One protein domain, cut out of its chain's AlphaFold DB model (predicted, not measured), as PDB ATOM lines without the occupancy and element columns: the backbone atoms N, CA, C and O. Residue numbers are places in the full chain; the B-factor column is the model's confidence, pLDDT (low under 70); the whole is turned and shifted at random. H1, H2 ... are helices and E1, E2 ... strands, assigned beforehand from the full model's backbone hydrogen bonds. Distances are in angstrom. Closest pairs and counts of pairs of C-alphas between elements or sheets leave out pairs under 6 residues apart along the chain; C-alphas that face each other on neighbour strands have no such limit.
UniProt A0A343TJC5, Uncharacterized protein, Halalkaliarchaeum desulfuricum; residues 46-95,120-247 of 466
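Overview. This is residues 46 to 95 and 120 to 247 of the 466 residues of an uncharacterized protein of Halalkaliarchaeum desulfuricum (UniProt A0A343TJC5). A strongly twisted sheet of seven strands, E3 and E6 to E11, curls round helix H2, and the shorter helix H1 is on the same sheet. Two small hairpins, E1 with E2 and E4 with E5, sit at the sheet's side away from the helices, while E9 lies far out at one end. The 178 printed residues hold, in order, E1 E2 E3 H1 E4 E5 E6 E7 E8 E9 H2 E10 E11; the large sheet is branched and mixed, and E6 E7 E8 E9 form a meander, each strand the antiparallel neighbour of the one before. The class is mixed, helices and strands, with under half of the residues, 84, in named elements. The whole is compact, radius of gyration of the C-alphas 15.6 A, and spans 47 by 39 by 25 A.

Arrangement. Start at E1, residues 61 to 63, an antiparallel hairpin with E2, residues 71 to 74; N 62 and O 73 are 2.9 A apart. E2 runs on into E3, residues 77 to 80, across a break of 2 residues at 67 degrees. H1, residues 83 to 91, is on the branched sheet at a height over the sheet of 5.9 A. Past the cut, E4, residues 131 to 134, and E5, residues 143 to 145, form a hairpin, N 133 to O 143 2.9 A; the closest C-alphas of E1 and E4, Thr 62 and Ser 131, are 4.9 A apart. E7, residues 159 to 167, has E6, residues 149 to 154, on one side, N 151 to O 163 2.9 A, and E8, residues 173 to 184, on the other, N 164 to O 177 2.9 A. On E8's other side look for E3, N 79 to O 174 3.0 A, and E9, residues 189 to 191, N 191 to O 182 2.9 A, both antiparallel. The sheet curls round H2, residues 196 to 207, whose closest C-alpha pair with E8 is Ala 198 and His 179, 4.9 A. E11, residues 230 to 236, is parallel to E3, N 78 to O 232 2.9 A, and forms a hairpin with E10, residues 212 to 219, N 216 to O 233 2.9 A. In H1 and H2 every O i to N i+4 pair is within hydrogen-bond range.

Along the chain. Find C-alpha 61 at (-25.878, 36.620, 31.861), where E1 begins. E8 runs 33.3 A from C-alpha 173 at (-30.409, 49.825, 24.810); E7 is 26.2 A long, E10 20.7 A and H2 16.0 A. E11 ends at C-alpha 236, (-37.623, 50.551, 18.095).

Size, cuts and confidence. The two C-alphas farthest apart, Phe 186 and Asp 239, are 48.9 A apart. Residues 96 to 119 are not printed; C-alphas 95 and 120 are 7.7 A apart. Of the links printed whole, none is long. Confidence is under 70 at residues 92 to 95 and 120 to 127.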
ATOM      1  N   GLU A  46     -13.993  38.430  25.248       79.50
ATOM      2  CA  GLU A  46     -14.504  37.345  24.392       79.50
ATOM      3  C   GLU A  46     -15.806  36.693  24.889       79.50
ATOM      4  O   GLU A  46     -16.483  36.020  24.111       79.50
ATOM      5  N   ASP A  47     -16.153  36.905  26.162       83.50
ATOM      6  CA  ASP A  47     -17.390  36.438  26.794       83.50
ATOM      7  C   ASP A  47     -18.471  37.535  26.847       83.50
ATOM      8  O   ASP A  47     -19.541  37.318  27.430       83.50
ATOM      9  N   LEU A  48     -18.192  38.718  26.290       90.75
ATOM     10  CA  LEU A  48     -19.116  39.842  26.243       90.75
ATOM     11  C   LEU A  48     -19.763  39.977  24.860       90.75
ATOM     12  O   LEU A  48     -19.181  39.649  23.828       90.75
ATOM     13  N   VAL A  49     -20.983  40.500  24.855       91.88
ATOM     14  CA  VAL A  49     -21.730  40.895  23.661       91.88
ATOM     15  C   VAL A  49     -21.642  42.406  23.536       91.88
ATOM     16  O   VAL A  49     -21.731  43.101  24.538       91.88
ATOM     17  N   GLN A  50     -21.479  42.931  22.327       92.00
ATOM     18  CA  GLN A  50     -21.543  44.369  22.083       92.00
ATOM     19  C   GLN A  50     -22.918  44.704  21.488       92.00
ATOM     20  O   GLN A  50     -23.137  44.369  20.325       92.00
ATOM     21  N   PRO A  51     -23.847  45.319  22.251       89.94
ATOM     22  CA  PRO A  51     -25.193  45.617  21.756       89.94
ATOM     23  C   PRO A  51     -25.187  46.598  20.581       89.94
ATOM     24  O   PRO A  51     -25.904  46.408  19.608       89.94
ATOM     25  N   VAL A  52     -24.353  47.640  20.658       87.50
ATOM     26  CA  VAL A  52     -24.221  48.684  19.631       87.50
ATOM     27  C   VAL A  52     -22.766  48.770  19.194       87.50
ATOM     28  O   VAL A  52     -21.875  48.845  20.042       87.50
ATOM     29  N   GLU A  53     -22.504  48.788  17.885       84.94
ATOM     30  CA  GLU A  53     -21.142  48.888  17.346       84.94
ATOM     31  C   GLU A  53     -20.417  50.130  17.896       84.94
ATOM     32  O   GLU A  53     -20.899  51.257  17.797       84.94
ATOM     33  N   GLY A  54     -19.239  49.923  18.492       82.31
ATOM     34  CA  GLY A  54     -18.463  50.999  19.119       82.31
ATOM     35  C   GLY A  54     -19.002  51.473  20.475       82.31
ATOM     36  O   GLY A  54     -18.438  52.405  21.047       82.31
ATOM     37  N   GLY A  55     -20.058  50.836  20.986       86.44
ATOM     38  CA  GLY A  55     -20.598  51.061  22.319       86.44
ATOM     39  C   GLY A  55     -19.968  50.178  23.400       86.44
ATOM     40  O   GLY A  55     -18.898  49.591  23.213       86.44
ATOM     41  N   SER A  56     -20.646  50.082  24.543       89.94
ATOM     42  CA  SER A  56     -20.263  49.264  25.692       89.94
ATOM     43  C   SER A  56     -20.410  47.776  25.402       89.94
ATOM     44  O   SER A  56     -21.203  47.372  24.551       89.94
ATOM     45  N   TYR A  57     -19.726  46.955  26.186       92.12
ATOM     46  CA  TYR A  57     -19.896  45.512  26.157       92.12
ATOM     47  C   TYR A  57     -20.748  45.032  27.331       92.12
ATOM     48  O   TYR A  57     -20.537  45.428  28.471       92.12
ATOM     49  N   LEU A  58     -21.683  44.132  27.065       93.75
ATOM     50  CA  LEU A  58     -22.595  43.523  28.019       93.75
ATOM     51  C   LEU A  58     -22.199  42.071  28.275       93.75
ATOM     52  O   LEU A  58     -22.022  41.281  27.349       93.75
ATOM     53  N   TRP A  59     -22.142  41.671  29.540       94.62
ATOM     54  CA  TRP A  59     -22.059  40.260  29.888       94.62
ATOM     55  C   TRP A  59     -23.441  39.608  29.726       94.62
ATOM     56  O   TRP A  59     -24.378  40.003  30.422       94.62
ATOM     57  N   PRO A  60     -23.605  38.586  28.861       94.25
ATOM     58  CA  PRO A  60     -24.920  38.089  28.441       94.25
ATOM     59  C   PRO A  60     -25.566  37.148  29.472       94.25
ATOM     60  O   PRO A  60     -26.272  36.197  29.131       94.25
ATOM     61  N   TYR A  61     -25.319  37.387  30.760       94.25
ATOM     62  CA  TYR A  61     -25.878  36.620  31.861       94.25
ATOM     63  C   TYR A  61     -26.211  37.510  33.051       94.25
ATOM     64  O   TYR A  61     -25.759  38.643  33.194       94.25
ATOM     65  N   THR A  62     -26.970  36.919  33.961       92.38
ATOM     66  CA  THR A  62     -27.268  37.475  35.278       92.38
ATOM     67  C   THR A  62     -26.574  36.670  36.371       92.38
ATOM     68  O   THR A  62     -26.359  35.464  36.222       92.38
ATOM     69  N   SER A  63     -26.259  37.291  37.504       89.69
ATOM     70  CA  SER A  63     -25.544  36.676  38.627       89.69
ATOM     71  C   SER A  63     -26.219  36.948  39.967       89.69
ATOM     72  O   SER A  63     -26.918  37.945  40.134       89.69
ATOM     73  N   ARG A  64     -26.040  36.048  40.944       85.88
ATOM     74  CA  ARG A  64     -26.551  36.254  42.316       85.88
ATOM     75  C   ARG A  64     -25.759  37.298  43.107       85.88
ATOM     76  O   ARG A  64     -26.311  37.852  44.055       85.88
ATOM     77  N   GLY A  65     -24.529  37.581  42.695       83.56
ATOM     78  CA  GLY A  65     -23.669  38.607  43.268       83.56
ATOM     79  C   GLY A  65     -22.863  39.311  42.182       83.56
ATOM     80  O   GLY A  65     -22.917  38.927  41.015       83.56
ATOM     81  N   GLU A  66     -22.080  40.310  42.574       89.75
ATOM     82  CA  GLU A  66     -21.173  41.075  41.701       89.75
ATOM     83  C   GLU A  66     -19.934  40.241  41.325       89.75
ATOM     84  O   GLU A  66     -18.786  40.564  41.621       89.75
ATOM     85  N   THR A  67     -20.171  39.061  40.756       86.00
ATOM     86  CA  THR A  67     -19.130  38.136  40.325       86.00
ATOM     87  C   THR A  67     -19.625  37.244  39.189       86.00
ATOM     88  O   THR A  67     -20.761  36.760  39.240       86.00
ATOM     89  N   PRO A  68     -18.772  36.894  38.207       85.25
ATOM     90  CA  PRO A  68     -19.158  35.970  37.140       85.25
ATOM     91  C   PRO A  68     -19.351  34.531  37.643       85.25
ATOM     92  O   PRO A  68     -19.969  33.701  36.979       85.25
ATOM     93  N   ARG A  69     -18.832  34.210  38.839       83.81
ATOM     94  CA  ARG A  69     -18.876  32.859  39.428       83.81
ATOM     95  C   ARG A  69     -20.283  32.415  39.815       83.81
ATOM     96  O   ARG A  69     -20.566  31.221  39.824       83.81
ATOM     97  N   GLU A  70     -21.160  33.365  40.120       83.62
ATOM     98  CA  GLU A  70     -22.532  33.102  40.560       83.62
ATOM     99  C   GLU A  70     -23.556  33.255  39.429       83.62
ATOM    100  O   GLU A  70     -24.743  33.480  39.685       83.62
ATOM    101  N   ARG A  71     -23.094  33.078  38.184       89.19
ATOM    102  CA  ARG A  71     -23.892  33.072  36.956       89.19
ATOM    103  C   ARG A  71     -25.163  32.226  37.085       89.19
ATOM    104  O   ARG A  71     -25.142  31.097  37.585       89.19
ATOM    105  N   THR A  72     -26.266  32.768  36.581       89.25
ATOM    106  CA  THR A  72     -27.596  32.156  36.578       89.25
ATOM    107  C   THR A  72     -28.168  32.064  35.164       89.25
ATOM    108  O   THR A  72     -27.696  31.224  34.402       89.25
ATOM    109  N   LEU A  73     -29.188  32.853  34.823       90.94
ATOM    110  CA  LEU A  73     -29.854  32.810  33.519       90.94
ATOM    111  C   LEU A  73     -29.161  33.744  32.527       90.94
ATOM    112  O   LEU A  73     -28.576  34.754  32.935       90.94
ATOM    113  N   ALA A  74     -29.239  33.390  31.249       94.19
ATOM    114  CA  ALA A  74     -28.777  34.237  30.161       94.19
ATOM    115  C   ALA A  74     -29.711  35.438  29.944       94.19
ATOM    116  O   ALA A  74     -30.906  35.358  30.232       94.19
ATOM    117  N   ILE A  75     -29.148  36.530  29.430       95.19
ATOM    118  CA  ILE A  75     -29.910  37.580  28.748       95.19
ATOM    119  C   ILE A  75     -30.354  36.996  27.405       95.19
ATOM    120  O   ILE A  75     -29.553  36.358  26.719       95.19
ATOM    121  N   ASN A  76     -31.627  37.159  27.059       94.81
ATOM    122  CA  ASN A  76     -32.214  36.581  25.850       94.81
ATOM    123  C   ASN A  76     -32.828  37.616  24.905       94.81
ATOM    124  O   ASN A  76     -33.059  37.259  23.750       94.81
ATOM    125  N   LEU A  77     -33.002  38.871  25.335       95.81
ATOM    126  CA  LEU A  77     -33.365  39.969  24.442       95.81
ATOM    127  C   LEU A  77     -32.528  41.228  24.700       95.81
ATOM    128  O   LEU A  77     -32.098  41.484  25.826       95.81
ATOM    129  N   ILE A  78     -32.334  42.019  23.650       96.44
ATOM    130  CA  ILE A  78     -31.875  43.408  23.706       96.44
ATOM    131  C   ILE A  78     -32.879  44.246  22.922       96.44
ATOM    132  O   ILE A  78     -33.186  43.918  21.778       96.44
ATOM    133  N   VAL A  79     -33.373  45.319  23.533       95.50
ATOM    134  CA  VAL A  79     -34.245  46.292  22.870       95.50
ATOM    135  C   VAL A  79     -33.489  47.608  22.747       95.50
ATOM    136  O   VAL A  79     -33.045  48.148  23.759       95.50
ATOM    137  N   HIS A  80     -33.316  48.101  21.525       95.00
ATOM    138  CA  HIS A  80     -32.707  49.395  21.234       95.00
ATOM    139  C   HIS A  80     -33.760  50.496  21.266       95.00
ATOM    140  O   HIS A  80     -34.788  50.390  20.599       95.00
ATOM    141  N   GLY A  81     -33.474  51.542  22.033       91.06
ATOM    142  CA  GLY A  81     -34.344  52.687  22.262       91.06
ATOM    143  C   GLY A  81     -34.225  53.228  23.694       91.06
ATOM    144  O   GLY A  81     -33.568  52.604  24.536       91.06
ATOM    145  N   PRO A  82     -34.860  54.376  23.981       89.75
ATOM    146  CA  PRO A  82     -34.868  54.982  25.312       89.75
ATOM    147  C   PRO A  82     -35.489  54.057  26.372       89.75
ATOM    148  O   PRO A  82     -36.528  53.450  26.120       89.75
ATOM    149  N   ASP A  83     -34.903  53.986  27.575       88.50
ATOM    150  CA  ASP A  83     -35.357  53.116  28.687       88.50
ATOM    151  C   ASP A  83     -36.861  53.273  28.984       88.50
ATOM    152  O   ASP A  83     -37.610  52.296  29.007       88.50
ATOM    153  N   ASP A  84     -37.338  54.515  29.109       87.31
ATOM    154  CA  ASP A  84     -38.748  54.798  29.395       87.31
ATOM    155  C   ASP A  84     -39.684  54.344  28.257       87.31
ATOM    156  O   ASP A  84     -40.778  53.836  28.521       87.31
ATOM    157  N   ALA A  85     -39.244  54.458  27.000       88.06
ATOM    158  CA  ALA A  85     -39.989  53.973  25.840       88.06
ATOM    159  C   ALA A  85     -40.003  52.439  25.785       88.06
ATOM    160  O   ALA A  85     -41.059  51.841  25.569       88.06
ATOM    161  N   VAL A  86     -38.871  51.778  26.062       90.44
ATOM    162  CA  VAL A  86     -38.807  50.312  26.159       90.44
ATOM    163  C   VAL A  86     -39.724  49.821  27.273       90.44
ATOM    164  O   VAL A  86     -40.537  48.921  27.048       90.44
ATOM    165  N   ARG A  87     -39.663  50.432  28.457       88.69
ATOM    166  CA  ARG A  87     -40.531  50.070  29.578       88.69
ATOM    167  C   ARG A  87     -42.004  50.207  29.206       88.69
ATOM    168  O   ARG A  87     -42.753  49.260  29.428       88.69
ATOM    169  N   ARG A  88     -42.403  51.337  28.615       84.88
ATOM    170  CA  ARG A  88     -43.786  51.575  28.183       84.88
ATOM    171  C   ARG A  88     -44.230  50.603  27.092       84.88
ATOM    172  O   ARG A  88     -45.350  50.108  27.145       84.88
ATOM    173  N   SER A  89     -43.347  50.269  26.152       85.38
ATOM    174  CA  SER A  89     -43.645  49.281  25.109       85.38
ATOM    175  C   SER A  89     -43.911  47.878  25.677       85.38
ATOM    176  O   SER A  89     -44.719  47.142  25.121       85.38
ATOM    177  N   LEU A  90     -43.301  47.531  26.817       81.75
ATOM    178  CA  LEU A  90     -43.539  46.261  27.509       81.75
ATOM    179  C   LEU A  90     -44.788  46.278  28.397       81.75
ATOM    180  O   LEU A  90     -45.382  45.228  28.594       81.75
ATOM    181  N   THR A  91     -45.159  47.415  28.996       76.12
ATOM    182  CA  THR A  91     -46.295  47.473  29.937       76.12
ATOM    183  C   THR A  91     -47.622  47.799  29.269       76.12
ATOM    184  O   THR A  91     -48.644  47.249  29.666       76.12
ATOM    185  N   ASP A  92     -47.610  48.678  28.267       66.44
ATOM    186  CA  ASP A  92     -48.828  49.315  27.754       66.44
ATOM    187  C   ASP A  92     -49.212  48.807  26.351       66.44
ATOM    188  O   ASP A  92     -50.243  49.210  25.815       66.44
ATOM    189  N   ARG A  93     -48.367  47.984  25.706       58.88
ATOM    190  CA  ARG A  93     -48.459  47.719  24.256       58.88
ATOM    191  C   ARG A  93     -48.312  46.259  23.821       58.88
ATOM    192  O   ARG A  93     -48.453  45.994  22.630       58.88
ATOM    193  N   THR A  94     -48.074  45.317  24.730       51.50
ATOM    194  CA  THR A  94     -48.118  43.884  24.402       51.50
ATOM    195  C   THR A  94     -49.566  43.399  24.497       51.50
ATOM    196  O   THR A  94     -50.158  43.408  25.573       51.50
ATOM    197  N   SER A  95     -50.130  43.051  23.332       34.44
ATOM    198  CA  SER A  95     -51.544  42.777  22.985       34.44
ATOM    199  C   SER A  95     -52.568  43.894  23.247       34.44
ATOM    200  O   SER A  95     -52.910  44.229  24.376       34.44
ATOM    201  N   GLU A 120     -50.628  41.003  29.746       57.72
ATOM    202  CA  GLU A 120     -50.666  42.167  30.646       57.72
ATOM    203  C   GLU A 120     -49.497  42.105  31.652       57.72
ATOM    204  O   GLU A 120     -49.449  41.208  32.506       57.72
ATOM    205  N   TRP A 121     -48.538  43.032  31.556       64.94
ATOM    206  CA  TRP A 121     -47.351  43.082  32.419       64.94
ATOM    207  C   TRP A 121     -47.509  44.059  33.595       64.94
ATOM    208  O   TRP A 121     -47.848  45.224  33.419       64.94
ATOM    209  N   ALA A 122     -47.166  43.615  34.809       53.75
ATOM    210  CA  ALA A 122     -47.217  44.405  36.046       53.75
ATOM    211  C   ALA A 122     -45.889  44.382  36.830       53.75
ATOM    212  O   ALA A 122     -45.068  43.483  36.652       53.75
ATOM    213  N   ASP A 123     -45.683  45.337  37.746       48.06
ATOM    214  CA  ASP A 123     -44.467  45.430  38.574       48.06
ATOM    215  C   ASP A 123     -44.202  44.150  39.397       48.06
ATOM    216  O   ASP A 123     -45.017  43.707  40.214       48.06
ATOM    217  N   ALA A 124     -42.999  43.587  39.262       54.19
ATOM    218  CA  ALA A 124     -42.605  42.345  39.920       54.19
ATOM    219  C   ALA A 124     -41.654  42.530  41.105       54.19
ATOM    220  O   ALA A 124     -40.835  43.440  41.177       54.19
ATOM    221  N   HIS A 125     -41.722  41.576  42.040       55.09
ATOM    222  CA  HIS A 125     -40.809  41.484  43.177       55.09
ATOM    223  C   HIS A 125     -39.987  40.190  43.087       55.09
ATOM    224  O   HIS A 125     -40.467  39.104  43.438       55.09
ATOM    225  N   GLY A 126     -38.737  40.304  42.634       58.44
ATOM    226  CA  GLY A 126     -37.765  39.211  42.544       58.44
ATOM    227  C   GLY A 126     -36.559  39.384  43.474       58.44
ATOM    228  O   GLY A 126     -36.338  40.437  44.067       58.44
ATOM    229  N   ALA A 127     -35.754  38.327  43.624       69.38
ATOM    230  CA  ALA A 127     -34.430  38.460  44.240       69.38
ATOM    231  C   ALA A 127     -33.508  39.235  43.294       69.38
ATOM    232  O   ALA A 127     -33.456  38.855  42.126       69.38
ATOM    233  N   VAL A 128     -32.767  40.222  43.802       77.19
ATOM    234  CA  VAL A 128     -31.804  41.019  43.020       77.19
ATOM    235  C   VAL A 128     -30.825  40.105  42.283       77.19
ATOM    236  O   VAL A 128     -30.342  39.105  42.838       77.19
ATOM    237  N   ARG A 129     -30.574  40.413  41.017       87.12
ATOM    238  CA  ARG A 129     -29.519  39.814  40.204       87.12
ATOM    239  C   ARG A 129     -28.734  40.915  39.525       87.12
ATOM    240  O   ARG A 129     -29.267  41.948  39.146       87.12
ATOM    241  N   TYR A 130     -27.458  40.637  39.354       91.19
ATOM    242  CA  TYR A 130     -26.516  41.569  38.777       91.19
ATOM    243  C   TYR A 130     -26.214  41.182  37.334       91.19
ATOM    244  O   TYR A 130     -26.088  39.991  37.039       91.19
ATOM    245  N   SER A 131     -26.054  42.164  36.459       92.81
ATOM    246  CA  SER A 131     -25.375  42.005  35.171       92.81
ATOM    247  C   SER A 131     -24.122  42.882  35.154       92.81
ATOM    248  O   SER A 131     -23.915  43.679  36.069       92.81
ATOM    249  N   TYR A 132     -23.254  42.696  34.169       92.69
ATOM    250  CA  TYR A 132     -21.985  43.412  34.061       92.69
ATOM    251  C   TYR A 132     -21.913  44.131  32.723       92.69
ATOM    252  O   TYR A 132     -22.189  43.521  31.688       92.69
ATOM    253  N   VAL A 133     -21.505  45.397  32.755       92.12
ATOM    254  CA  VAL A 133     -21.248  46.203  31.563       92.12
ATOM    255  C   VAL A 133     -19.845  46.777  31.626       92.12
ATOM    256  O   VAL A 133     -19.445  47.384  32.616       92.12
ATOM    257  N   ASP A 134     -19.099  46.583  30.547       90.69
ATOM    258  CA  ASP A 134     -17.816  47.217  30.301       90.69
ATOM    259  C   ASP A 134     -18.020  48.427  29.380       90.69
ATOM    260  O   ASP A 134     -18.126  48.305  28.156       90.69
ATOM    261  N   ALA A 135     -18.100  49.606  29.996       86.31
ATOM    262  CA  ALA A 135     -18.243  50.891  29.321       86.31
ATOM    263  C   ALA A 135     -16.887  51.571  29.024       86.31
ATOM    264  O   ALA A 135     -16.846  52.727  28.592       86.31
ATOM    265  N   THR A 136     -15.760  50.859  29.174       85.38
ATOM    266  CA  THR A 136     -14.423  51.415  28.894       85.38
ATOM    267  C   THR A 136     -14.226  51.942  27.469       85.38
ATOM    268  O   THR A 136     -13.511  52.944  27.331       85.38
ATOM    269  N   PRO A 137     -14.883  51.415  26.409       84.50
ATOM    270  CA  PRO A 137     -14.837  52.031  25.080       84.50
ATOM    271  C   PRO A 137     -15.375  53.470  25.034       84.50
ATOM    272  O   PRO A 137     -14.922  54.261  24.205       84.50
ATOM    273  N   ARG A 138     -16.287  53.835  25.947       79.12
ATOM    274  CA  ARG A 138     -16.823  55.198  26.099       79.12
ATOM    275  C   ARG A 138     -16.030  56.069  27.080       79.12
ATOM    276  O   ARG A 138     -16.317  57.254  27.224       79.12
ATOM    277  N   GLY A 139     -14.973  55.526  27.685       81.38
ATOM    278  CA  GLY A 139     -14.152  56.227  28.672       81.38
ATOM    279  C   GLY A 139     -14.702  56.169  30.098       81.38
ATOM    280  O   GLY A 139     -14.246  56.942  30.942       81.38
ATOM    281  N   GLU A 140     -15.643  55.263  30.360       84.00
ATOM    282  CA  GLU A 140     -16.223  54.995  31.678       84.00
ATOM    283  C   GLU A 140     -15.662  53.707  32.293       84.00
ATOM    284  O   GLU A 140     -15.018  52.904  31.619       84.00
ATOM    285  N   ASP A 141     -15.866  53.515  33.596       84.00
ATOM    286  CA  ASP A 141     -15.436  52.296  34.281       84.00
ATOM    287  C   ASP A 141     -16.412  51.142  34.004       84.00
ATOM    288  O   ASP A 141     -17.599  51.350  33.757       84.00
ATOM    289  N   ALA A 142     -15.929  49.903  34.081       86.94
ATOM    290  CA  ALA A 142     -16.807  48.742  34.028       86.94
ATOM    291  C   ALA A 142     -17.583  48.574  35.344       86.94
ATOM    292  O   ALA A 142     -17.012  48.694  36.434       86.94
ATOM    293  N   VAL A 143     -18.877  48.265  35.252       89.88
ATOM    294  CA  VAL A 143     -19.796  48.261  36.395       89.88
ATOM    295  C   VAL A 143     -20.646  46.997  36.456       89.88
ATOM    296  O   VAL A 143     -21.075  46.445  35.443       89.88
ATOM    297  N   TRP A 144     -20.934  46.560  37.681       91.44
ATOM    298  CA  TRP A 144     -22.040  45.647  37.943       91.44
ATOM    299  C   TRP A 144     -23.318  46.459  38.141       91.44
ATOM    300  O   TRP A 144     -23.368  47.353  38.983       91.44
ATOM    301  N   MET A 145     -24.353  46.130  37.380       90.06
ATOM    302  CA  MET A 145     -25.663  46.773  37.426       90.06
ATOM    303  C   MET A 145     -26.706  45.837  38.026       90.06
ATOM    304  O   MET A 145     -26.679  44.627  37.795       90.06
ATOM    305  N   THR A 146     -27.634  46.397  38.797       90.25
ATOM    306  CA  THR A 146     -28.859  45.710  39.226       90.25
ATOM    307  C   THR A 146     -29.965  45.909  38.199       90.25
ATOM    308  O   THR A 146     -29.817  46.702  37.272       90.25
ATOM    309  N   GLU A 147     -31.088  45.213  38.367       87.44
ATOM    310  CA  GLU A 147     -32.273  45.471  37.549       87.44
ATOM    311  C   GLU A 147     -32.747  46.925  37.698       87.44
ATOM    312  O   GLU A 147     -32.862  47.420  38.823       87.44
ATOM    313  N   ALA A 148     -33.063  47.578  36.578       88.88
ATOM    314  CA  ALA A 148     -33.727  48.881  36.558       88.88
ATOM    315  C   ALA A 148     -35.206  48.729  36.939       88.88
ATOM    316  O   ALA A 148     -35.720  49.434  37.808       88.88
ATOM    317  N   TYR A 149     -35.867  47.731  36.347       85.88
ATOM    318  CA  TYR A 149     -37.237  47.338  36.662       85.88
ATOM    319  C   TYR A 149     -37.454  45.837  36.420       85.88
ATOM    320  O   TYR A 149     -36.658  45.152  35.768       85.88
ATOM    321  N   GLN A 150     -38.529  45.301  37.002       87.50
ATOM    322  CA  GLN A 150     -38.956  43.916  36.814       87.50
ATOM    323  C   GLN A 150     -40.452  43.893  36.527       87.50
ATOM    324  O   GLN A 150     -41.212  44.548  37.238       87.50
ATOM    325  N   LEU A 151     -40.860  43.111  35.532       84.62
ATOM    326  CA  LEU A 151     -42.256  42.972  35.122       84.62
ATOM    327  C   LEU A 151     -42.687  41.510  35.196       84.62
ATOM    328  O   LEU A 151     -41.865  40.616  34.996       84.62
ATOM    329  N   HIS A 152     -43.960  41.240  35.467       82.00
ATOM    330  CA  HIS A 152     -44.535  39.904  35.373       82.00
ATOM    331  C   HIS A 152     -45.916  39.900  34.725       82.00
ATOM    332  O   HIS A 152     -46.675  40.840  34.907       82.00
ATOM    333  N   SER A 153     -46.273  38.791  34.083       81.94
ATOM    334  CA  SER A 153     -47.635  38.514  33.618       81.94
ATOM    335  C   SER A 153     -48.046  37.108  34.054       81.94
ATOM    336  O   SER A 153     -47.272  36.166  33.897       81.94
ATOM    337  N   GLY A 154     -49.218  36.955  34.675       84.44
ATOM    338  CA  GLY A 154     -49.683  35.694  35.271       84.44
ATOM    339  C   GLY A 154     -49.763  35.720  36.802       84.44
ATOM    340  O   GLY A 154     -49.897  36.776  37.419       84.44
ATOM    341  N   THR A 155     -49.698  34.545  37.440       83.12
ATOM    342  CA  THR A 155     -49.961  34.392  38.888       83.12
ATOM    343  C   THR A 155     -48.714  33.988  39.671       83.12
ATOM    344  O   THR A 155     -47.961  33.094  39.289       83.12
ATOM    345  N   TYR A 156     -48.507  34.606  40.831       85.75
ATOM    346  CA  TYR A 156     -47.396  34.340  41.736       85.75
ATOM    347  C   TYR A 156     -47.388  32.897  42.249       85.75
ATOM    348  O   TYR A 156     -46.324  32.301  42.357       85.75
ATOM    349  N   LEU A 157     -48.536  32.312  42.611       88.38
ATOM    350  CA  LEU A 157     -48.619  30.931  43.121       88.38
ATOM    351  C   LEU A 157     -48.859  29.880  42.027       88.38
ATOM    352  O   LEU A 157     -48.892  28.678  42.330       88.38
ATOM    353  N   GLY A 158     -49.026  30.319  40.782       87.81
ATOM    354  CA  GLY A 158     -49.149  29.481  39.598       87.81
ATOM    355  C   GLY A 158     -47.902  29.580  38.732       87.81
ATOM    356  O   GLY A 158     -46.801  29.274  39.200       87.81
ATOM    357  N   GLU A 159     -48.126  29.959  37.483       84.56
ATOM    358  CA  GLU A 159     -47.131  30.255  36.461       84.56
ATOM    359  C   GLU A 159     -47.216  31.737  36.087       84.56
ATOM    360  O   GLU A 159     -48.302  32.333  36.115       84.56
ATOM    361  N   ARG A 160     -46.065  32.316  35.749       83.50
ATOM    362  CA  ARG A 160     -45.966  33.669  35.219       83.50
ATOM    363  C   ARG A 160     -44.792  33.818  34.259       83.50
ATOM    364  O   ARG A 160     -43.734  33.212  34.442       83.50
ATOM    365  N   TYR A 161     -44.958  34.718  33.308       84.75
ATOM    366  CA  TYR A 161     -43.867  35.349  32.589       84.75
ATOM    367  C   TYR A 161     -43.216  36.389  33.494       84.75
ATOM    368  O   TYR A 161     -43.890  37.053  34.283       84.75
ATOM    369  N   HIS A 162     -41.896  36.512  33.427       87.12
ATOM    370  CA  HIS A 162     -41.129  37.433  34.248       87.12
ATOM    371  C   HIS A 162     -39.981  38.032  33.438       87.12
ATOM    372  O   HIS A 162     -39.176  37.316  32.840       87.12
ATOM    373  N   VAL A 163     -39.900  39.357  33.444       88.62
ATOM    374  CA  VAL A 163     -38.890  40.158  32.760       88.62
ATOM    375  C   VAL A 163     -38.048  40.873  33.798       88.62
ATOM    376  O   VAL A 163     -38.558  41.439  34.765       88.62
ATOM    377  N   ARG A 164     -36.737  40.859  33.579       92.06
ATOM    378  CA  ARG A 164     -35.783  41.711  34.284       92.06
ATOM    379  C   ARG A 164     -35.057  42.561  33.266       92.06
ATOM    380  O   ARG A 164     -34.415  41.999  32.379       92.06
ATOM    381  N   ALA A 165     -35.164  43.871  33.420       93.31
ATOM    382  CA  ALA A 165     -34.537  44.835  32.538       93.31
ATOM    383  C   ALA A 165     -33.296  45.439  33.195       93.31
ATOM    384  O   ALA A 165     -33.303  45.785  34.381       93.31
ATOM    385  N   TYR A 166     -32.233  45.547  32.411       94.31
ATOM    386  CA  TYR A 166     -30.949  46.110  32.792       94.31
ATOM    387  C   TYR A 166     -30.633  47.256  31.837       94.31
ATOM    388  O   TYR A 166     -30.531  47.033  30.629       94.31
ATOM    389  N   THR A 167     -30.488  48.461  32.385       92.44
ATOM    390  CA  THR A 167     -30.226  49.682  31.618       92.44
ATOM    391  C   THR A 167     -28.964  50.375  32.101       92.44
ATOM    392  O   THR A 167     -28.488  50.151  33.221       92.44
ATOM    393  N   HIS A 168     -28.393  51.199  31.228       86.12
ATOM    394  CA  HIS A 168     -27.245  52.037  31.532       86.12
ATOM    395  C   HIS A 168     -27.539  53.467  31.049       86.12
ATOM    396  O   HIS A 168     -27.965  53.617  29.910       86.12
ATOM    397  N   PRO A 169     -27.322  54.518  31.865       79.81
ATOM    398  CA  PRO A 169     -27.788  55.879  31.551       79.81
ATOM    399  C   PRO A 169     -27.263  56.486  30.244       79.81
ATOM    400  O   PRO A 169     -27.877  57.397  29.706       79.81
ATOM    401  N   GLU A 170     -26.111  56.013  29.772       80.06
ATOM    402  CA  GLU A 170     -25.424  56.507  28.568       80.06
ATOM    403  C   GLU A 170     -25.625  55.568  27.358       80.06
ATOM    404  O   GLU A 170     -24.918  55.661  26.350       80.06
ATOM    405  N   GLU A 171     -26.549  54.610  27.475       84.75
ATOM    406  CA  GLU A 171     -26.861  53.617  26.453       84.75
ATOM    407  C   GLU A 171     -28.335  53.665  26.051       84.75
ATOM    408  O   GLU A 171     -29.218  53.535  26.895       84.75
ATOM    409  N   ASP A 172     -28.591  53.697  24.746       89.19
ATOM    410  CA  ASP A 172     -29.940  53.572  24.181       89.19
ATOM    411  C   ASP A 172     -30.276  52.099  23.891       89.19
ATOM    412  O   ASP A 172     -30.693  51.721  22.793       89.19
ATOM    413  N   TRP A 173     -29.998  51.224  24.858       93.50
ATOM    414  CA  TRP A 173     -30.409  49.825  24.810       93.50
ATOM    415  C   TRP A 173     -30.762  49.303  26.199       93.50
ATOM    416  O   TRP A 173     -30.161  49.663  27.210       93.50
ATOM    417  N   THR A 174     -31.723  48.386  26.229       95.38
ATOM    418  CA  THR A 174     -32.163  47.674  27.428       95.38
ATOM    419  C   THR A 174     -31.915  46.186  27.244       95.38
ATOM    420  O   THR A 174     -32.452  45.561  26.328       95.38
ATOM    421  N   ALA A 175     -31.108  45.594  28.123       96.31
ATOM    422  CA  ALA A 175     -30.908  44.151  28.145       96.31
ATOM    423  C   ALA A 175     -31.986  43.483  28.990       96.31
ATOM    424  O   ALA A 175     -32.216  43.851  30.143       96.31
ATOM    425  N   ILE A 176     -32.622  42.458  28.431       95.06
ATOM    426  CA  ILE A 176     -33.770  41.795  29.033       95.06
ATOM    427  C   ILE A 176     -33.467  40.318  29.267       95.06
ATOM    428  O   ILE A 176     -33.082  39.565  28.369       95.06
ATOM    429  N   GLN A 177     -33.700  39.891  30.505       94.75
ATOM    430  CA  GLN A 177     -33.905  38.489  30.841       94.75
ATOM    431  C   GLN A 177     -35.405  38.229  30.979       94.75
ATOM    432  O   GLN A 177     -35.983  38.455  32.047       94.75
ATOM    433  N   ALA A 178     -36.010  37.686  29.930       92.00
ATOM    434  CA  ALA A 178     -37.365  37.159  29.951       92.00
ATOM    435  C   ALA A 178     -37.346  35.665  30.297       92.00
ATOM    436  O   ALA A 178     -36.537  34.903  29.770       92.00
ATOM    437  N   HIS A 179     -38.219  35.222  31.193       89.94
ATOM    438  CA  HIS A 179     -38.358  33.809  31.528       89.94
ATOM    439  C   HIS A 179     -39.742  33.485  32.067       89.94
ATOM    440  O   HIS A 179     -40.377  34.306  32.719       89.94
ATOM    441  N   THR A 180     -40.177  32.252  31.846       86.81
ATOM    442  CA  THR A 180     -41.306  31.681  32.585       86.81
ATOM    443  C   THR A 180     -40.815  31.224  33.953       86.81
ATOM    444  O   THR A 180     -39.724  30.659  34.075       86.81
ATOM    445  N   ASP A 181     -41.593  31.445  35.002       86.69
ATOM    446  CA  ASP A 181     -41.361  30.829  36.298       86.69
ATOM    447  C   ASP A 181     -42.670  30.326  36.912       86.69
ATOM    448  O   ASP A 181     -43.761  30.789  36.590       86.69
ATOM    449  N   TYR A 182     -42.562  29.341  37.802       90.25
ATOM    450  CA  TYR A 182     -43.711  28.850  38.556       90.25
ATOM    451  C   TYR A 182     -43.373  28.655  40.027       90.25
ATOM    452  O   TYR A 182     -42.233  28.335  40.397       90.25
ATOM    453  N   TRP A 183     -44.382  28.774  40.886       92.00
ATOM    454  CA  TRP A 183     -44.224  28.503  42.309       92.00
ATOM    455  C   TRP A 183     -44.151  26.999  42.600       92.00
ATOM    456  O   TRP A 183     -45.119  26.242  42.435       92.00
ATOM    457  N   ASP A 184     -42.989  26.553  43.084       93.06
ATOM    458  CA  ASP A 184     -42.786  25.188  43.559       93.06
ATOM    459  C   ASP A 184     -43.121  25.087  45.053       93.06
ATOM    460  O   ASP A 184     -42.302  25.398  45.922       93.06
ATOM    461  N   TRP A 185     -44.305  24.557  45.363       95.25
ATOM    462  CA  TRP A 185     -44.778  24.354  46.734       95.25
ATOM    463  C   TRP A 185     -43.890  23.459  47.606       95.25
ATOM    464  O   TRP A 185     -43.917  23.589  48.827       95.25
ATOM    465  N   PHE A 186     -43.099  22.555  47.024       94.94
ATOM    466  CA  PHE A 186     -42.207  21.665  47.777       94.94
ATOM    467  C   PHE A 186     -40.845  22.296  48.062       94.94
ATOM    468  O   PHE A 186     -40.133  21.825  48.950       94.94
ATOM    469  N   ARG A 187     -40.492  23.359  47.330       90.38
ATOM    470  CA  ARG A 187     -39.241  24.115  47.500       90.38
ATOM    471  C   ARG A 187     -39.453  25.533  48.032       90.38
ATOM    472  O   ARG A 187     -38.471  26.171  48.390       90.38
ATOM    473  N   LEU A 188     -40.705  26.000  48.092       89.56
ATOM    474  CA  LEU A 188     -41.121  27.349  48.495       89.56
ATOM    475  C   LEU A 188     -40.370  28.463  47.759       89.56
ATOM    476  O   LEU A 188     -39.903  29.428  48.364       89.56
ATOM    477  N   ARG A 189     -40.234  28.307  46.443       85.75
ATOM    478  CA  ARG A 189     -39.576  29.287  45.579       85.75
ATOM    479  C   ARG A 189     -40.081  29.184  44.150       85.75
ATOM    480  O   ARG A 189     -40.541  28.117  43.733       85.75
ATOM    481  N   HIS A 190     -39.896  30.262  43.398       86.56
ATOM    482  CA  HIS A 190     -40.060  30.222  41.953       86.56
ATOM    483  C   HIS A 190     -38.962  29.365  41.321       86.56
ATOM    484  O   HIS A 190     -37.786  29.448  41.694       86.56
ATOM    485  N   THR A 191     -39.364  28.495  40.404       86.62
ATOM    486  CA  THR A 191     -38.465  27.664  39.608       86.62
ATOM    487  C   THR A 191     -38.631  28.045  38.151       86.62
ATOM    488  O   THR A 191     -39.752  28.109  37.667       86.62
ATOM    489  N   VAL A 192     -37.505  28.266  37.476       86.81
ATOM    490  CA  VAL A 192     -37.452  28.605  36.050       86.81
ATOM    491  C   VAL A 192     -37.242  27.315  35.257       86.81
ATOM    492  O   VAL A 192     -36.183  26.685  35.414       86.81
ATOM    493  N   PRO A 193     -38.244  26.846  34.492       81.25
ATOM    494  CA  PRO A 193     -38.094  25.675  33.639       81.25
ATOM    495  C   PRO A 193     -37.387  26.011  32.319       81.25
ATOM    496  O   PRO A 193     -36.567  25.207  31.873       81.25
ATOM    497  N   ASP A 194     -37.660  27.187  31.747       79.44
ATOM    498  CA  ASP A 194     -37.127  27.669  30.470       79.44
ATOM    499  C   ASP A 194     -37.089  29.214  30.445       79.44
ATOM    500  O   ASP A 194     -37.789  29.884  31.209       79.44
ATOM    501  N   ILE A 195     -36.252  29.769  29.567       86.06
ATOM    502  CA  ILE A 195     -36.202  31.204  29.239       86.06
ATOM    503  C   ILE A 195     -36.707  31.490  27.819       86.06
ATOM    504  O   ILE A 195     -37.027  32.627  27.489       86.06
ATOM    505  N   ARG A 196     -36.762  30.473  26.954       84.38
ATOM    506  CA  ARG A 196     -37.039  30.652  25.527       84.38
ATOM    507  C   ARG A 196     -38.498  30.985  25.242       84.38
ATOM    508  O   ARG A 196     -38.750  31.805  24.376       84.38
ATOM    509  N   GLU A 197     -39.427  30.367  25.960       83.56
ATOM    510  CA  GLU A 197     -40.868  30.593  25.797       83.56
ATOM    511  C   GLU A 197     -41.234  32.068  25.992       83.56
ATOM    512  O   GLU A 197     -41.719  32.702  25.064       83.56
ATOM    513  N   ALA A 198     -40.847  32.654  27.129       84.00
ATOM    514  CA  ALA A 198     -41.060  34.076  27.394       84.00
ATOM    515  C   ALA A 198     -40.381  35.003  26.375       84.00
ATOM    516  O   ALA A 198     -40.924  36.047  26.040       84.00
ATOM    517  N   GLY A 199     -39.187  34.640  25.895       87.88
ATOM    518  CA  GLY A 199     -38.496  35.441  24.887       87.88
ATOM    519  C   GLY A 199     -39.174  35.398  23.519       87.88
ATOM    520  O   GLY A 199     -39.229  36.422  22.855       87.88
ATOM    521  N   LEU A 200     -39.708  34.241  23.116       87.06
ATOM    522  CA  LEU A 200     -40.435  34.091  21.853       87.06
ATOM    523  C   LEU A 200     -41.796  34.784  21.878       87.06
ATOM    524  O   LEU A 200     -42.199  35.310  20.849       87.06
ATOM    525  N   GLU A 201     -42.470  34.792  23.025       83.81
ATOM    526  CA  GLU A 201     -43.739  35.506  23.182       83.81
ATOM    527  C   GLU A 201     -43.533  37.014  22.994       83.81
ATOM    528  O   GLU A 201     -44.151  37.623  22.128       83.81
ATOM    529  N   ILE A 202     -42.540  37.585  23.688       87.06
ATOM    530  CA  ILE A 202     -42.160  38.993  23.505       87.06
ATOM    531  C   ILE A 202     -41.693  39.244  22.062       87.06
ATOM    532  O   ILE A 202     -42.084  40.228  21.451       87.06
ATOM    533  N   GLU A 203     -40.877  38.364  21.475       89.75
ATOM    534  CA  GLU A 203     -40.458  38.503  20.072       89.75
ATOM    535  C   GLU A 203     -41.664  38.555  19.119       89.75
ATOM    536  O   GLU A 203     -41.668  39.363  18.192       89.75
ATOM    537  N   SER A 204     -42.688  37.733  19.362       87.31
ATOM    538  CA  SER A 204     -43.925  37.708  18.576       87.31
ATOM    539  C   SER A 204     -44.704  39.016  18.692       87.31
ATOM    540  O   SER A 204     -45.098  39.563  17.664       87.31
ATOM    541  N   ASP A 205     -44.857  39.557  19.904       83.44
ATOM    542  CA  ASP A 205     -45.545  40.837  20.126       83.44
ATOM    543  C   ASP A 205     -44.855  41.990  19.381       83.44
ATOM    544  O   ASP A 205     -45.500  42.823  18.745       83.44
ATOM    545  N   TYR A 206     -43.519  42.020  19.406       88.75
ATOM    546  CA  TYR A 206     -42.740  43.063  18.736       88.75
ATOM    547  C   TYR A 206     -42.691  42.894  17.213       88.75
ATOM    548  O   TYR A 206     -42.577  43.888  16.500       88.75
ATOM    549  N   LEU A 207     -42.796  41.668  16.689       87.50
ATOM    550  CA  LEU A 207     -42.862  41.424  15.243       87.50
ATOM    551  C   LEU A 207     -44.105  42.048  14.595       87.50
ATOM    552  O   LEU A 207     -44.068  42.392  13.413       87.50
ATOM    553  N   GLU A 208     -45.194  42.174  15.349       81.19
ATOM    554  CA  GLU A 208     -46.467  42.716  14.868       81.19
ATOM    555  C   GLU A 208     -46.657  44.199  15.237       81.19
ATOM    556  O   GLU A 208     -47.609  44.841  14.790       81.19
ATOM    557  N   ALA A 209     -45.731  44.774  16.011       83.69
ATOM    558  CA  ALA A 209     -45.858  46.119  16.554       83.69
ATOM    559  C   ALA A 209     -45.490  47.228  15.537       83.69
ATOM    560  O   ALA A 209     -44.407  47.213  14.948       83.69
ATOM    561  N   PRO A 210     -46.326  48.276  15.378       83.88
ATOM    562  CA  PRO A 210     -46.102  49.353  14.401       83.88
ATOM    563  C   PRO A 210     -44.969  50.325  14.781       83.88
ATOM    564  O   PRO A 210     -44.521  51.126  13.950       83.88
ATOM    565  N   PHE A 211     -44.524  50.280  16.039       85.12
ATOM    566  CA  PHE A 211     -43.441  51.097  16.594       85.12
ATOM    567  C   PHE A 211     -42.062  50.411  16.530       85.12
ATOM    568  O   PHE A 211     -41.077  50.958  17.023       85.12
ATOM    569  N   VAL A 212     -41.980  49.230  15.909       90.69
ATOM    570  CA  VAL A 212     -40.756  48.432  15.771       90.69
ATOM    571  C   VAL A 212     -40.247  48.518  14.336       90.69
ATOM    572  O   VAL A 212     -41.005  48.354  13.382       90.69
ATOM    573  N   GLU A 213     -38.960  48.814  14.175       92.88
ATOM    574  CA  GLU A 213     -38.289  48.893  12.874       92.88
ATOM    575  C   GLU A 213     -37.785  47.519  12.422       92.88
ATOM    576  O   GLU A 213     -38.013  47.113  11.280       92.88
ATOM    577  N   GLU A 214     -37.132  46.782  13.323       94.12
ATOM    578  CA  GLU A 214     -36.600  45.454  13.034       94.12
ATOM    579  C   GLU A 214     -36.638  44.543  14.265       94.12
ATOM    580  O   GLU A 214     -36.366  44.954  15.391       94.12
ATOM    581  N   VAL A 215     -36.913  43.259  14.026       94.81
ATOM    582  CA  VAL A 215     -36.667  42.175  14.977       94.81
ATOM    583  C   VAL A 215     -35.749  41.163  14.303       94.81
ATOM    584  O   VAL A 215     -36.069  40.626  13.238       94.81
ATOM    585  N   ARG A 216     -34.598  40.877  14.912       95.00
ATOM    586  CA  ARG A 216     -33.618  39.914  14.392       95.00
ATOM    587  C   ARG A 216     -33.073  39.016  15.492       95.00
ATOM    588  O   ARG A 216     -33.088  39.361  16.665       95.00
ATOM    589  N   ARG A 217     -32.546  37.848  15.114       93.81
ATOM    590  CA  ARG A 217     -31.842  36.944  16.037       93.81
ATOM    591  C   ARG A 217     -30.363  36.880  15.688       93.81
ATOM    592  O   ARG A 217     -29.998  36.553  14.558       93.81
ATOM    593  N   GLU A 218     -29.517  37.129  16.675       93.69
ATOM    594  CA  GLU A 218     -28.064  37.137  16.539       93.69
ATOM    595  C   GLU A 218     -27.429  36.000  17.338       93.69
ATOM    596  O   GLU A 218     -27.786  35.741  18.487       93.69
ATOM    597  N   TYR A 219     -26.471  35.298  16.732       91.81
ATOM    598  CA  TYR A 219     -25.767  34.206  17.399       91.81
ATOM    599  C   TYR A 219     -24.496  34.710  18.085       91.81
ATOM    600  O   TYR A 219     -23.520  35.052  17.417       91.81
ATOM    601  N   HIS A 220     -24.480  34.650  19.417       89.69
ATOM    602  CA  HIS A 220     -23.388  35.153  20.263       89.69
ATOM    603  C   HIS A 220     -22.650  34.051  21.039       89.69
ATOM    604  O   HIS A 220     -21.804  34.334  21.879       89.69
ATOM    605  N   ARG A 221     -22.932  32.765  20.759       88.69
ATOM    606  CA  ARG A 221     -22.335  31.606  21.468       88.69
ATOM    607  C   ARG A 221     -22.508  31.705  22.997       88.69
ATOM    608  O   ARG A 221     -21.608  31.387  23.769       88.69
ATOM    609  N   ILE A 222     -23.689  32.127  23.436       86.62
ATOM    610  CA  ILE A 222     -24.048  32.180  24.855       86.62
ATOM    611  C   ILE A 222     -24.271  30.742  25.355       86.62
ATOM    612  O   ILE A 222     -25.269  30.099  25.038       86.62
ATOM    613  N   GLU A 223     -23.314  30.200  26.109       84.31
ATOM    614  CA  GLU A 223     -23.361  28.834  26.635       84.31
ATOM    615  C   GLU A 223     -23.895  28.760  28.074       84.31
ATOM    616  O   GLU A 223     -23.306  29.272  29.034       84.31
ATOM    617  N   GLY A 224     -24.962  27.981  28.264       83.69
ATOM    618  CA  GLY A 224     -25.574  27.758  29.572       83.69
ATOM    619  C   GLY A 224     -26.627  28.812  29.910       83.69
ATOM    620  O   GLY A 224     -27.097  29.542  29.048       83.69
ATOM    621  N   GLY A 225     -27.081  28.833  31.166       81.69
ATOM    622  CA  GLY A 225     -28.144  29.752  31.590       81.69
ATOM    623  C   GLY A 225     -29.462  29.583  30.827       81.69
ATOM    624  O   GLY A 225     -30.214  30.543  30.755       81.69
ATOM    625  N   TYR A 226     -29.720  28.380  30.294       84.56
ATOM    626  CA  TYR A 226     -30.846  28.026  29.412       84.56
ATOM    627  C   TYR A 226     -30.823  28.662  28.009       84.56
ATOM    628  O   TYR A 226     -31.768  28.463  27.253       84.56
ATOM    629  N   SER A 227     -29.745  29.350  27.624       87.06
ATOM    630  CA  SER A 227     -29.599  29.889  26.267       87.06
ATOM    631  C   SER A 227     -29.367  28.788  25.224       87.06
ATOM    632  O   SER A 227     -28.705  27.780  25.495       87.06
ATOM    633  N   ASP A 228     -29.885  29.011  24.014       87.88
ATOM    634  CA  ASP A 228     -29.581  28.264  22.788       87.88
ATOM    635  C   ASP A 228     -28.426  28.901  21.979       87.88
ATOM    636  O   ASP A 228     -28.125  28.469  20.864       87.88
ATOM    637  N   GLY A 229     -27.763  29.910  22.552       89.62
ATOM    638  CA  GLY A 229     -26.683  30.684  21.948       89.62
ATOM    639  C   GLY A 229     -27.148  31.875  21.108       89.62
ATOM    640  O   GLY A 229     -26.291  32.643  20.660       89.62
ATOM    641  N   TRP A 230     -28.458  32.030  20.904       92.31
ATOM    642  CA  TRP A 230     -29.057  33.140  20.174       92.31
ATOM    643  C   TRP A 230     -29.625  34.189  21.125       92.31
ATOM    644  O   TRP A 230     -30.096  33.878  22.219       92.31
ATOM    645  N   LEU A 231     -29.596  35.431  20.666       93.69
ATOM    646  CA  LEU A 231     -30.127  36.606  21.333       93.69
ATOM    647  C   LEU A 231     -31.092  37.299  20.374       93.69
ATOM    648  O   LEU A 231     -30.742  37.485  19.206       93.69
ATOM    649  N   SER A 232     -32.285  37.654  20.838       95.31
ATOM    650  CA  SER A 232     -33.220  38.442  20.033       95.31
ATOM    651  C   SER A 232     -32.897  39.925  20.209       95.31
ATOM    652  O   SER A 232     -32.746  40.408  21.327       95.31
ATOM    653  N   VAL A 233     -32.723  40.633  19.101       96.06
ATOM    654  CA  VAL A 233     -32.409  42.058  19.056       96.06
ATOM    655  C   VAL A 233     -33.574  42.759  18.383       96.06
ATOM    656  O   VAL A 233     -33.974  42.388  17.279       96.06
ATOM    657  N   ILE A 234     -34.137  43.726  19.089       95.50
ATOM    658  CA  ILE A 234     -35.324  44.475  18.699       95.50
ATOM    659  C   ILE A 234     -34.907  45.932  18.558       95.50
ATOM    660  O   ILE A 234     -34.315  46.495  19.477       95.50
ATOM    661  N   GLU A 235     -35.231  46.546  17.429       94.94
ATOM    662  CA  GLU A 235     -34.997  47.965  17.179       94.94
ATOM    663  C   GLU A 235     -36.330  48.702  17.171       94.94
ATOM    664  O   GLU A 235     -37.175  48.465  16.304       94.94
ATOM    665  N   LEU A 236     -36.534  49.582  18.156       92.56
ATOM    666  CA  LEU A 236     -37.623  50.551  18.095       92.56
ATOM    667  C   LEU A 236     -37.349  51.535  16.956       92.56
ATOM    668  O   LEU A 236     -36.195  51.801  16.613       92.56
ATOM    669  N   ARG A 237     -38.411  52.085  16.367       89.25
ATOM    670  CA  ARG A 237     -38.250  53.082  15.309       89.25
ATOM    671  C   ARG A 237     -37.509  54.312  15.820       89.25
ATOM    672  O   ARG A 237     -37.732  54.777  16.933       89.25
ATOM    673  N   SER A 238     -36.694  54.888  14.941       85.50
ATOM    674  CA  SER A 238     -35.933  56.114  15.221       85.50
ATOM    675  C   SER A 238     -36.764  57.353  15.588       85.50
ATOM    676  O   SER A 238     -36.192  58.312  16.092       85.50
ATOM    677  N   ASP A 239     -38.074  57.363  15.324       83.56
ATOM    678  CA  ASP A 239     -38.996  58.430  15.730       83.56
ATOM    679  C   ASP A 239     -39.648  58.199  17.103       83.56
ATOM    680  O   ASP A 239     -40.486  58.998  17.505       83.56
ATOM    681  N   VAL A 240     -39.256  57.140  17.819       82.81
ATOM    682  CA  VAL A 240     -39.590  56.916  19.231       82.81
ATOM    683  C   VAL A 240     -38.447  57.460  20.091       82.81
ATOM    684  O   VAL A 240     -37.491  56.746  20.401       82.81
ATOM    685  N   GLU A 241     -38.528  58.739  20.454       80.25
ATOM    686  CA  GLU A 241     -37.557  59.417  21.327       80.25
ATOM    687  C   GLU A 241     -38.069  59.507  22.772       80.25
ATOM    688  O   GLU A 241     -37.285  59.417  23.718       80.25
ATOM    689  N   ASP A 242     -39.384  59.621  22.941       81.56
ATOM    690  CA  ASP A 242     -40.075  59.695  24.220       81.56
ATOM    691  C   ASP A 242     -41.164  58.607  24.327       81.56
ATOM    692  O   ASP A 242     -41.719  58.149  23.325       81.56
ATOM    693  N   PRO A 243     -41.535  58.180  25.551       76.69
ATOM    694  CA  PRO A 243     -42.608  57.202  25.748       76.69
ATOM    695  C   PRO A 243     -43.957  57.641  25.142       76.69
ATOM    696  O   PRO A 243     -44.775  56.792  24.787       76.69
ATOM    697  N   GLU A 244     -44.197  58.949  25.027       81.94
ATOM    698  CA  GLU A 244     -45.418  59.524  24.444       81.94
ATOM    699  C   GLU A 244     -45.502  59.296  22.922       81.94
ATOM    700  O   GLU A 244     -46.604  59.152  22.400       81.94
ATOM    701  N   ASP A 245     -44.375  59.137  22.217       78.81
ATOM    702  CA  ASP A 245     -44.361  58.907  20.761       78.81
ATOM    703  C   ASP A 245     -45.016  57.570  20.376       78.81
ATOM    704  O   ASP A 245     -45.542  57.402  19.273       78.81
ATOM    705  N   LEU A 246     -45.046  56.606  21.305       75.56
ATOM    706  CA  LEU A 246     -45.765  55.348  21.113       75.56
ATOM    707  C   LEU A 246     -47.268  55.595  20.896       75.56
ATOM    708  O   LEU A 246     -47.904  54.864  20.130       75.56
ATOM    709  N   ASP A 247     -47.839  56.619  21.538       76.62
ATOM    710  CA  ASP A 247     -49.253  57.011  21.434       76.62
ATOM    711  C   ASP A 247     -49.605  57.499  20.030       76.62
ATOM    712  O   ASP A 247     -50.606  57.047  19.470       76.62
TER     713      ASP A 247